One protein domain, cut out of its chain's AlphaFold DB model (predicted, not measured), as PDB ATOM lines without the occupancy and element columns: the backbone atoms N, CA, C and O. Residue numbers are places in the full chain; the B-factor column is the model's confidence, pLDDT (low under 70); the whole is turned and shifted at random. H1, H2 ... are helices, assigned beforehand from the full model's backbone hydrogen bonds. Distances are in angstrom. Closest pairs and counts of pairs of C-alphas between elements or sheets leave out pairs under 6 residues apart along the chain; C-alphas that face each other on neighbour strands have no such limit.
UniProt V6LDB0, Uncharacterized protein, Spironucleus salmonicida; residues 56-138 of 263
ATOM      1  N   PHE A  56     -18.206  34.888  -7.382       86.31
ATOM      2  CA  PHE A  56     -19.261  35.730  -6.838       86.31
ATOM      3  C   PHE A  56     -20.627  35.056  -6.982       86.31
ATOM      4  O   PHE A  56     -21.048  34.653  -8.067       86.31
ATOM      5  N   LYS A  57     -21.355  34.959  -5.873       88.62
ATOM      6  CA  LYS A  57     -22.643  34.272  -5.819       88.62
ATOM      7  C   LYS A  57     -23.802  35.258  -5.903       88.62
ATOM      8  O   LYS A  57     -24.504  35.505  -4.923       88.62
ATOM      9  N   ALA A  58     -24.030  35.798  -7.100       86.19
ATOM     10  CA  ALA A  58     -25.105  36.760  -7.345       86.19
ATOM     11  C   ALA A  58     -26.498  36.309  -6.834       86.19
ATOM     12  O   ALA A  58     -27.214  37.158  -6.300       86.19
ATOM     13  N   PRO A  59     -26.918  35.026  -6.929       89.00
ATOM     14  CA  PRO A  59     -28.212  34.592  -6.392       89.00
ATOM     15  C   PRO A  59     -28.342  34.773  -4.873       89.00
ATOM     16  O   PRO A  59     -29.356  35.287  -4.411       89.00
ATOM     17  N   GLU A  60     -27.301  34.439  -4.102       89.56
ATOM     18  CA  GLU A  60     -27.308  34.570  -2.635       89.56
ATOM     19  C   GLU A  60     -27.407  36.047  -2.217       89.56
ATOM     20  O   GLU A  60     -28.182  36.409  -1.330       89.56
ATOM     21  N   VAL A  61     -26.686  36.926  -2.921       88.81
ATOM     22  CA  VAL A  61     -26.734  38.379  -2.695       88.81
ATOM     23  C   VAL A  61     -28.099  38.968  -3.075       88.81
ATOM     24  O   VAL A  61     -28.605  39.861  -2.393       88.81
ATOM     25  N   ASN A  62     -28.729  38.456  -4.136       87.69
ATOM     26  CA  ASN A  62     -30.087  38.845  -4.516       87.69
ATOM     27  C   ASN A  62     -31.113  38.451  -3.445       87.69
ATOM     28  O   ASN A  62     -31.944  39.274  -3.062       87.69
ATOM     29  N   GLU A  63     -31.058  37.218  -2.936       88.50
ATOM     30  CA  GLU A  63     -31.945  36.763  -1.857       88.50
ATOM     31  C   GLU A  63     -31.801  37.614  -0.594       88.50
ATOM     32  O   GLU A  63     -32.785  37.961   0.060       88.50
ATOM     33  N   GLU A  64     -30.571  37.978  -0.257       89.44
ATOM     34  CA  GLU A  64     -30.295  38.876   0.848       89.44
ATOM     35  C   GLU A  64     -30.912  40.261   0.644       89.44
ATOM     36  O   GLU A  64     -31.547  40.783   1.562       89.44
ATOM     37  N   PHE A  65     -30.798  40.840  -0.555       88.81
ATOM     38  CA  PHE A  65     -31.438  42.119  -0.857       88.81
ATOM     39  C   PHE A  65     -32.949  42.071  -0.601       88.81
ATOM     40  O   PHE A  65     -33.515  43.012  -0.038       88.81
ATOM     41  N   TYR A  66     -33.617  40.972  -0.964       88.00
ATOM     42  CA  TYR A  66     -35.047  40.805  -0.693       88.00
ATOM     43  C   TYR A  66     -35.358  40.754   0.806       88.00
ATOM     44  O   TYR A  66     -36.306  41.406   1.247       88.00
ATOM     45  N   LYS A  67     -34.534  40.053   1.594       88.06
ATOM     46  CA  LYS A  67     -34.676  39.984   3.061       88.06
ATOM     47  C   LYS A  67     -34.476  41.347   3.726       88.06
ATOM     48  O   LYS A  67     -35.130  41.641   4.722       88.06
ATOM     49  N   LEU A  68     -33.579  42.172   3.188       86.25
ATOM     50  CA  LEU A  68     -33.228  43.473   3.759       86.25
ATOM     51  C   LEU A  68     -34.171  44.600   3.349       86.25
ATOM     52  O   LEU A  68     -34.455  45.480   4.158       86.25
ATOM     53  N   SER A  69     -34.599  44.620   2.086       82.75
ATOM     54  CA  SER A  69     -35.315  45.769   1.530       82.75
ATOM     55  C   SER A  69     -36.805  45.747   1.854       82.75
ATOM     56  O   SER A  69     -37.374  46.820   2.051       82.75
ATOM     57  N   GLY A  70     -37.454  44.572   1.882       72.56
ATOM     58  CA  GLY A  70     -38.903  44.381   2.089       72.56
ATOM     59  C   GLY A  70     -39.828  45.051   1.048       72.56
ATOM     60  O   GLY A  70     -40.912  44.557   0.765       72.56
ATOM     61  N   THR A  71     -39.382  46.153   0.441       64.31
ATOM     62  CA  THR A  71     -40.094  47.134  -0.390       64.31
ATOM     63  C   THR A  71     -39.365  47.393  -1.718       64.31
ATOM     64  O   THR A  71     -39.604  48.396  -2.384       64.31
ATOM     65  N   GLN A  72     -38.461  46.487  -2.121       72.31
ATOM     66  CA  GLN A  72     -37.660  46.539  -3.360       72.31
ATOM     67  C   GLN A  72     -36.624  47.673  -3.451       72.31
ATOM     68  O   GLN A  72     -35.930  47.786  -4.462       72.31
ATOM     69  N   LYS A  73     -36.482  48.501  -2.411       77.44
ATOM     70  CA  LYS A  73     -35.474  49.562  -2.326       77.44
ATOM     71  C   LYS A  73     -34.824  49.556  -0.947       77.44
ATOM     72  O   LYS A  73     -35.516  49.419   0.057       77.44
ATOM     73  N   LEU A  74     -33.503  49.701  -0.899       83.31
ATOM     74  CA  LEU A  74     -32.740  49.726   0.350       83.31
ATOM     75  C   LEU A  74     -32.267  51.154   0.637       83.31
ATOM     76  O   LEU A  74     -31.648  51.786  -0.215       83.31
ATOM     77  N   GLY A  75     -32.563  51.684   1.825       84.38
ATOM     78  CA  GLY A  75     -32.043  52.993   2.231       84.38
ATOM     79  C   GLY A  75     -30.512  52.985   2.308       84.38
ATOM     80  O   GLY A  75     -29.930  52.001   2.762       84.38
ATOM     81  N   TYR A  76     -29.864  54.078   1.896       83.25
ATOM     82  CA  TYR A  76     -28.400  54.166   1.815       83.25
ATOM     83  C   TYR A  76     -27.706  53.883   3.158       83.25
ATOM     84  O   TYR A  76     -26.762  53.100   3.207       83.25
ATOM     85  N   GLN A  77     -28.222  54.422   4.269       83.44
ATOM     86  CA  GLN A  77     -27.656  54.144   5.595       83.44
ATOM     87  C   GLN A  77     -27.763  52.660   5.963       83.44
ATOM     88  O   GLN A  77     -26.787  52.048   6.379       83.44
ATOM     89  N   ARG A  78     -28.932  52.050   5.726       84.69
ATOM     90  CA  ARG A  78     -29.145  50.625   6.001       84.69
ATOM     91  C   ARG A  78     -28.225  49.742   5.160       84.69
ATOM     92  O   ARG A  78     -27.765  48.711   5.639       84.69
ATOM     93  N   PHE A  79     -27.972  50.138   3.917       85.50
ATOM     94  CA  PHE A  79     -26.979  49.505   3.064       85.50
ATOM     95  C   PHE A  79     -25.578  49.583   3.673       85.50
ATOM     96  O   PHE A  79     -24.943  48.540   3.820       85.50
ATOM     97  N   LEU A  80     -25.123  50.778   4.068       82.69
ATOM     98  CA  LEU A  80     -23.806  50.949   4.679       82.69
ATOM     99  C   LEU A  80     -23.654  50.066   5.920       82.69
ATOM    100  O   LEU A  80     -22.659  49.362   6.026       82.69
ATOM    101  N   ASP A  81     -24.657  50.030   6.800       83.44
ATOM    102  CA  ASP A  81     -24.609  49.233   8.029       83.44
ATOM    103  C   ASP A  81     -24.429  47.730   7.737       83.44
ATOM    104  O   ASP A  81     -23.585  47.063   8.337       83.44
ATOM    105  N   VAL A  82     -25.203  47.190   6.789       84.19
ATOM    106  CA  VAL A  82     -25.146  45.768   6.404       84.19
ATOM    107  C   VAL A  82     -23.799  45.423   5.785       84.19
ATOM    108  O   VAL A  82     -23.211  44.381   6.072       84.19
ATOM    109  N   VAL A  83     -23.325  46.283   4.896       79.25
ATOM    110  CA  VAL A  83     -22.122  46.025   4.122       79.25
ATOM    111  C   VAL A  83     -20.872  46.215   4.976       79.25
ATOM    112  O   VAL A  83     -19.981  45.371   4.935       79.25
ATOM    113  N   GLN A  84     -20.824  47.247   5.819       78.81
ATOM    114  CA  GLN A  84     -19.737  47.463   6.774       78.81
ATOM    115  C   GLN A  84     -19.607  46.293   7.755       78.81
ATOM    116  O   GLN A  84     -18.491  45.893   8.081       78.81
ATOM    117  N   ALA A  85     -20.728  45.698   8.181       78.75
ATOM    118  CA  ALA A  85     -20.716  44.518   9.045       78.75
ATOM    119  C   ALA A  85     -20.083  43.282   8.376       78.75
ATOM    120  O   ALA A  85     -19.528  42.427   9.061       78.75
ATOM    121  N   LYS A  86     -20.147  43.185   7.044       77.00
ATOM    122  CA  LYS A  86     -19.561  42.084   6.263       77.00
ATOM    123  C   LYS A  86     -18.115  42.336   5.861       77.00
ATOM    124  O   LYS A  86     -17.309  41.414   5.815       77.00
ATOM    125  N   PHE A  87     -17.804  43.588   5.558       74.06
ATOM    126  CA  PHE A  87     -16.534  44.017   4.999       74.06
ATOM    127  C   PHE A  87     -15.849  44.988   5.960       74.06
ATOM    128  O   PHE A  87     -15.623  46.152   5.644       74.06
ATOM    129  N   ILE A  88     -15.510  44.486   7.149       69.19
ATOM    130  CA  ILE A  88     -14.998  45.286   8.275       69.19
ATOM    131  C   ILE A  88     -13.733  46.079   7.893       69.19
ATOM    132  O   ILE A  88     -13.522  47.183   8.385       69.19
ATOM    133  N   HIS A  89     -12.915  45.545   6.983       68.50
ATOM    134  CA  HIS A  89     -11.661  46.157   6.524       68.50
ATOM    135  C   HIS A  89     -11.795  46.984   5.240       68.50
ATOM    136  O   HIS A  89     -10.789  47.372   4.649       68.50
ATOM    137  N   VAL A  90     -13.021  47.221   4.775       69.12
ATOM    138  CA  VAL A  90     -13.279  47.967   3.546       69.12
ATOM    139  C   VAL A  90     -13.779  49.355   3.900       69.12
ATOM    140  O   VAL A  90     -14.635  49.524   4.766       69.12
ATOM    141  N   ARG A  91     -13.259  50.356   3.191       71.06
ATOM    142  CA  ARG A  91     -13.772  51.729   3.210       71.06
ATOM    143  C   ARG A  91     -15.057  51.773   2.382       71.06
ATOM    144  O   ARG A  91     -15.060  52.144   1.209       71.06
ATOM    145  N   VAL A  92     -16.123  51.211   2.965       71.38
ATOM    146  CA  VAL A  92     -17.377  50.858   2.280       71.38
ATOM    147  C   VAL A  92     -18.037  52.076   1.659       71.38
ATOM    148  O   VAL A  92     -18.526  52.002   0.534       71.38
ATOM    149  N   LYS A  93     -18.035  53.194   2.383       74.56
ATOM    150  CA  LYS A  93     -18.624  54.445   1.920       74.56
ATOM    151  C   LYS A  93     -17.893  54.960   0.681       74.56
ATOM    152  O   LYS A  93     -18.529  55.192  -0.339       74.56
ATOM    153  N   GLU A  94     -16.571  55.052   0.752       74.12
ATOM    154  CA  GLU A  94     -15.695  55.538  -0.312       74.12
ATOM    155  C   GLU A  94     -15.775  54.641  -1.547       74.12
ATOM    156  O   GLU A  94     -15.849  55.130  -2.672       74.12
ATOM    157  N   LEU A  95     -15.806  53.320  -1.355       72.50
ATOM    158  CA  LEU A  95     -15.963  52.375  -2.455       72.50
ATOM    159  C   LEU A  95     -17.352  52.463  -3.087       72.50
ATOM    160  O   LEU A  95     -17.462  52.444  -4.309       72.50
ATOM    161  N   ALA A  96     -18.413  52.564  -2.285       72.75
ATOM    162  CA  ALA A  96     -19.763  52.730  -2.807       72.75
ATOM    163  C   ALA A  96     -19.872  54.037  -3.604       72.75
ATOM    164  O   ALA A  96     -20.356  54.019  -4.730       72.75
ATOM    165  N   GLU A  97     -19.368  55.149  -3.065       74.25
ATOM    166  CA  GLU A  97     -19.302  56.443  -3.753       74.25
ATOM    167  C   GLU A  97     -18.495  56.352  -5.055       74.25
ATOM    168  O   GLU A  97     -18.946  56.838  -6.094       74.25
ATOM    169  N   TYR A  98     -17.357  55.657  -5.038       73.12
ATOM    170  CA  TYR A  98     -16.550  55.408  -6.226       73.12
ATOM    171  C   TYR A  98     -17.320  54.595  -7.283       73.12
ATOM    172  O   TYR A  98     -17.419  55.026  -8.434       73.12
ATOM    173  N   VAL A  99     -17.944  53.473  -6.904       70.69
ATOM    174  CA  VAL A  99     -18.755  52.635  -7.807       70.69
ATOM    175  C   VAL A  99     -19.934  53.424  -8.379       70.69
ATOM    176  O   VAL A  99     -20.207  53.358  -9.580       70.69
ATOM    177  N   PHE A 100     -20.617  54.209  -7.546       71.88
ATOM    178  CA  PHE A 100     -21.726  55.050  -7.980       71.88
ATOM    179  C   PHE A 100     -21.281  56.161  -8.925       71.88
ATOM    180  O   PHE A 100     -21.964  56.396  -9.924       71.88
ATOM    181  N   SER A 101     -20.138  56.800  -8.665       68.81
ATOM    182  CA  SER A 101     -19.575  57.799  -9.572       68.81
ATOM    183  C   SER A 101     -19.321  57.171 -10.944       68.81
ATOM    184  O   SER A 101     -19.906  57.621 -11.927       68.81
ATOM    185  N   CYS A 102     -18.621  56.034 -10.996       64.44
ATOM    186  CA  CYS A 102     -18.334  55.282 -12.217       64.44
ATOM    187  C   CYS A 102     -19.605  54.887 -12.990       64.44
ATOM    188  O   CYS A 102     -19.641  54.996 -14.215       64.44
ATOM    189  N   LYS A 103     -20.674  54.481 -12.289       60.53
ATOM    190  CA  LYS A 103     -21.963  54.121 -12.902       60.53
ATOM    191  C   LYS A 103     -22.722  55.342 -13.432       60.53
ATOM    192  O   LYS A 103     -23.268  55.276 -14.531       60.53
ATOM    193  N   SER A 104     -22.712  56.462 -12.707       54.88
ATOM    194  CA  SER A 104     -23.368  57.713 -13.122       54.88
ATOM    195  C   SER A 104     -22.787  58.309 -14.409       54.88
ATOM    196  O   SER A 104     -23.500  58.979 -15.147       54.88
ATOM    197  N   PHE A 105     -21.536  57.994 -14.752       45.69
ATOM    198  CA  PHE A 105     -20.926  58.408 -16.018       45.69
ATOM    199  C   PHE A 105     -21.427  57.632 -17.253       45.69
ATOM    200  O   PHE A 105     -21.251  58.108 -18.377       45.69
ATOM    201  N   SER A 106     -22.058  56.462 -17.080       42.81
ATOM    202  CA  SER A 106     -22.690  55.731 -18.193       42.81
ATOM    203  C   SER A 106     -24.022  56.350 -18.644       42.81
ATOM    204  O   SER A 106     -24.390  56.212 -19.811       42.81
ATOM    205  N   ASP A 107     -24.680  57.119 -17.768       43.34
ATOM    206  CA  ASP A 107     -25.871  57.913 -18.066       43.34
ATOM    207  C   ASP A 107     -25.459  59.381 -18.246       43.34
ATOM    208  O   ASP A 107     -25.360  60.165 -17.305       43.34
ATOM    209  N   ARG A 108     -25.187  59.767 -19.494       35.72
ATOM    210  CA  ARG A 108     -24.624  61.066 -19.914       35.72
ATOM    211  C   ARG A 108     -25.526  62.303 -19.681       35.72
ATOM    212  O   ARG A 108     -25.470  63.241 -20.470       35.72
ATOM    213  N   ALA A 109     -26.359  62.332 -18.639       30.53
ATOM    214  CA  ALA A 109     -27.377  63.368 -18.439       30.53
ATOM    215  C   ALA A 109     -27.246  64.228 -17.169       30.53
ATOM    216  O   ALA A 109     -27.970  65.215 -17.062       30.53
ATOM    217  N   SER A 110     -26.351  63.945 -16.218       30.91
ATOM    218  CA  SER A 110     -26.311  64.775 -15.000       30.91
ATOM    219  C   SER A 110     -24.962  64.789 -14.291       30.91
ATOM    220  O   SER A 110     -24.805  64.205 -13.222       30.91
ATOM    221  N   TYR A 111     -24.001  65.525 -14.848       29.47
ATOM    222  CA  TYR A 111     -22.886  66.053 -14.066       29.47
ATOM    223  C   TYR A 111     -23.088  67.548 -13.857       29.47
ATOM    224  O   TYR A 111     -22.789  68.354 -14.731       29.47
ATOM    225  N   CYS A 112     -23.613  67.901 -12.687       25.27
ATOM    226  CA  CYS A 112     -23.304  69.135 -11.978       25.27
ATOM    227  C   CYS A 112     -23.795  68.991 -10.535       25.27
ATOM    228  O   CYS A 112     -24.931  68.588 -10.301       25.27
ATOM    229  N   THR A 113     -22.921  69.369  -9.597       27.81
ATOM    230  CA  THR A 113     -23.211  69.731  -8.198       27.81
ATOM    231  C   THR A 113     -23.795  68.635  -7.300       27.81
ATOM    232  O   THR A 113     -24.954  68.262  -7.423       27.81
ATOM    233  N   SER A 114     -22.998  68.180  -6.324       34.78
ATOM    234  CA  SER A 114     -23.491  67.670  -5.032       34.78
ATOM    235  C   SER A 114     -24.663  66.676  -5.099       34.78
ATOM    236  O   SER A 114     -25.650  66.836  -4.377       34.78
ATOM    237  N   TYR A 115     -24.585  65.655  -5.958       39.38
ATOM    238  CA  TYR A 115     -25.545  64.552  -5.916       39.38
ATOM    239  C   TYR A 115     -25.307  63.777  -4.620       39.38
ATOM    240  O   TYR A 115     -24.424  62.932  -4.514       39.38
ATOM    241  N   SER A 116     -26.057  64.144  -3.586       45.28
ATOM    242  CA  SER A 116     -26.048  63.484  -2.291       45.28
ATOM    243  C   SER A 116     -26.613  62.071  -2.463       45.28
ATOM    244  O   SER A 116     -27.808  61.848  -2.272       45.28
ATOM    245  N   PHE A 117     -25.756  61.099  -2.803       53.38
ATOM    246  CA  PHE A 117     -26.094  59.666  -2.843       53.38
ATOM    247  C   PHE A 117     -26.749  59.179  -1.540       53.38
ATOM    248  O   PHE A 117     -27.488  58.200  -1.545       53.38
ATOM    249  N   VAL A 118     -26.565  59.935  -0.452       56.44
ATOM    250  CA  VAL A 118     -27.185  59.753   0.864       56.44
ATOM    251  C   VAL A 118     -28.722  59.684   0.812       56.44
ATOM    252  O   VAL A 118     -29.321  59.071   1.692       56.44
ATOM    253  N   THR A 119     -29.387  60.261  -0.199       60.97
ATOM    254  CA  THR A 119     -30.865  60.311  -0.257       60.97
ATOM    255  C   THR A 119     -31.503  59.351  -1.259       60.97
ATOM    256  O   THR A 119     -32.707  59.099  -1.162       60.97
ATOM    257  N   LYS A 120     -30.744  58.781  -2.207       75.62
ATOM    258  CA  LYS A 120     -31.305  57.858  -3.205       75.62
ATOM    259  C   LYS A 120     -31.379  56.443  -2.616       75.62
ATOM    260  O   LYS A 120     -30.362  55.917  -2.168       75.62
ATOM    261  N   PRO A 121     -32.549  55.785  -2.649       80.75
ATOM    262  CA  PRO A 121     -32.623  54.370  -2.322       80.75
ATOM    263  C   PRO A 121     -31.842  53.537  -3.344       80.75
ATOM    264  O   PRO A 121     -31.943  53.777  -4.548       80.75
ATOM    265  N   ILE A 122     -31.124  52.533  -2.857       83.25
ATOM    266  CA  ILE A 122     -30.307  51.623  -3.659       83.25
ATOM    267  C   ILE A 122     -31.203  50.540  -4.259       83.25
ATOM    268  O   ILE A 122     -31.973  49.884  -3.541       83.25
ATOM    269  N   SER A 123     -31.121  50.370  -5.580       85.19
ATOM    270  CA  SER A 123     -31.815  49.301  -6.303       85.19
ATOM    271  C   SER A 123     -31.148  47.945  -6.070       85.19
ATOM    272  O   SER A 123     -29.996  47.858  -5.648       85.19
ATOM    273  N   ARG A 124     -31.853  46.861  -6.394       87.56
ATOM    274  CA  ARG A 124     -31.293  45.503  -6.342       87.56
ATOM    275  C   ARG A 124     -30.036  45.376  -7.206       87.56
ATOM    276  O   ARG A 124     -29.036  44.824  -6.771       87.56
ATOM    277  N   GLU A 125     -30.083  45.906  -8.421       84.56
ATOM    278  CA  GLU A 125     -28.980  45.852  -9.383       84.56
ATOM    279  C   GLU A 125     -27.773  46.644  -8.874       84.56
ATOM    280  O   GLU A 125     -26.642  46.191  -8.992       84.56
ATOM    281  N   GLU A 126     -28.000  47.819  -8.278       82.56
ATOM    282  CA  GLU A 126     -26.942  48.599  -7.628       82.56
ATOM    283  C   GLU A 126     -26.350  47.849  -6.428       82.56
ATOM    284  O   GLU A 126     -25.130  47.776  -6.303       82.56
ATOM    285  N   TYR A 127     -27.192  47.235  -5.594       86.50
ATOM    286  CA  TYR A 127     -26.756  46.454  -4.438       86.50
ATOM    287  C   TYR A 127     -25.842  45.292  -4.834       86.50
ATOM    288  O   TYR A 127     -24.741  45.161  -4.302       86.50
ATOM    289  N   VAL A 128     -26.288  44.467  -5.785       87.69
ATOM    290  CA  VAL A 128     -25.537  43.294  -6.255       87.69
ATOM    291  C   VAL A 128     -24.231  43.723  -6.916       87.69
ATOM    292  O   VAL A 128     -23.188  43.151  -6.616       87.69
ATOM    293  N   GLN A 129     -24.268  44.768  -7.747       86.62
ATOM    294  CA  GLN A 129     -23.080  45.277  -8.426       86.62
ATOM    295  C   GLN A 129     -22.034  45.809  -7.443       86.62
ATOM    296  O   GLN A 129     -20.844  45.556  -7.619       86.62
ATOM    297  N   ILE A 130     -22.453  46.538  -6.401       85.25
ATOM    298  CA  ILE A 130     -21.512  47.012  -5.385       85.25
ATOM    299  C   ILE A 130     -20.928  45.812  -4.654       85.25
ATOM    300  O   ILE A 130     -19.711  45.670  -4.644       85.25
ATOM    301  N   GLN A 131     -21.766  44.904  -4.149       86.62
ATOM    302  CA  GLN A 131     -21.332  43.667  -3.490       86.62
ATOM    303  C   GLN A 131     -20.342  42.857  -4.344       86.62
ATOM    304  O   GLN A 131     -19.380  42.315  -3.804       86.62
ATOM    305  N   TYR A 132     -20.513  42.829  -5.670       88.56
ATOM    306  CA  TYR A 132     -19.556  42.209  -6.586       88.56
ATOM    307  C   TYR A 132     -18.190  42.895  -6.569       88.56
ATOM    308  O   TYR A 132     -17.167  42.223  -6.456       88.56
ATOM    309  N   VAL A 133     -18.143  44.225  -6.620       86.44
ATOM    310  CA  VAL A 133     -16.878  44.968  -6.511       86.44
ATOM    311  C   VAL A 133     -16.247  44.764  -5.126       86.44
ATOM    312  O   VAL A 133     -15.041  44.553  -5.028       86.44
ATOM    313  N   MET A 134     -17.052  44.743  -4.056       83.88
ATOM    314  CA  MET A 134     -16.567  44.540  -2.680       83.88
ATOM    315  C   MET A 134     -16.008  43.143  -2.443       83.88
ATOM    316  O   MET A 134     -14.999  42.997  -1.756       83.88
ATOM    317  N   HIS A 135     -16.608  42.126  -3.063       85.25
ATOM    318  CA  HIS A 135     -16.074  40.763  -3.082       85.25
ATOM    319  C   HIS A 135     -14.632  40.727  -3.615       85.25
ATOM    320  O   HIS A 135     -13.826  39.914  -3.174       85.25
ATOM    321  N   HIS A 136     -14.278  41.664  -4.498       83.75
ATOM    322  CA  HIS A 136     -12.942  41.812  -5.078       83.75
ATOM    323  C   HIS A 136     -12.142  42.978  -4.476       83.75
ATOM    324  O   HIS A 136     -11.159  43.420  -5.074       83.75
ATOM    325  N   TRP A 137     -12.518  43.468  -3.287       78.69
ATOM    326  CA  TRP A 137     -11.940  44.675  -2.690       78.69
ATOM    327  C   TRP A 137     -10.414  44.667  -2.638       78.69
ATOM    328  O   TRP A 137      -9.810  45.662  -3.003       78.69
ATOM    329  N   LYS A 138      -9.773  43.566  -2.225       76.56
ATOM    330  CA  LYS A 138      -8.301  43.513  -2.122       76.56
ATOM    331  C   LYS A 138      -7.621  43.830  -3.457       76.56
ATOM    332  O   LYS A 138      -6.612  44.523  -3.497       76.56
TER     333      LYS A 138
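What this domain is: This is residues 56 to 138 of the 263 residues of an uncharacterized protein of Spironucleus salmonicida (UniProt V6LDB0). Four helices of similar length make a small cluster of crossed rods: H4 sits between H1 and H3 and touches both, and H2 sits to one side of them, touching residues 92 and 93 at the beginning of H3. A long loop runs from the end of H3 out and back to the beginning of H4, and residues 104 to 110 stick out. The printed part has 83 residues with four named helices, H1, H2, H3 and H4 along the chain, and no named strand; the class is all helix. The whole is compact, with a radius of gyration of the C-alphas of 12.7 A and spans of 35 by 32 by 20 A.

Where its parts are: The longest helix by residues, H3, takes residues 92 to 104 and measures 17.9 A from first to last C-alpha; it begins with C-alpha 92 at (-17.377, 50.858, 2.280). H4 takes residues 124 to 135 and measures 16.3 A, ending with C-alpha 135 at (-16.074, 40.763, -3.082). H2 takes residues 76 to 86 and measures 15.6 A. H1 takes residues 58 to 69 and measures 16.3 A, beginning with C-alpha 58 at (-25.105, 36.760, -7.345).

How they stand to each other: H3 touches H4 with residues 95 to 99 alone, and H4 touches it with residues 130 to 134 alone. The closest C-alphas of the two, those of Ala 96 and Ile 130, are 6.5 A apart. Their lines stand at a steep tilt of 56 degrees, and they run opposite ways. H3 touches H2 with residues 92 to 93 alone; the closest C-alphas, those of Gln 84 and Val 92, are 6.1 A apart. These two run opposite ways at a steep tilt of 55 degrees. H4 also touches H1, with 8 pairs of C-alphas within 8 A, the closest being those of Val 61 and Val 128 at 6.2 A. H1 and H4 run opposite ways at a steep tilt of 57 degrees. The helix packing is mostly crossed, with 0 of these 3 touching pairs at a shallow tilt. H2 and H4 are near each other, with 6 pairs of C-alphas within 10 A, and so are H1 and H2, also with 6 pairs. H1 and H3 are apart. In H1, H2, H3 and H4 every O i to N i+4 pair is within hydrogen-bond range.

The domain as a whole: The two C-alphas farthest apart, those of Glu 60 and Cys 112, are 36.0 A apart. The printed part has no cut. H1 to H2 is a short link of 6 residues, H2 to H3 a tight link of 5 residues, and H3 to H4 a long link of 19 residues, 105 to 123. Residues 104 to 110, of which 104 belongs to H3, stand free. The mean pLDDT of the printed part is 72.7; residue 71, residues 88 to 90 and residues 101 to 119 are under 70.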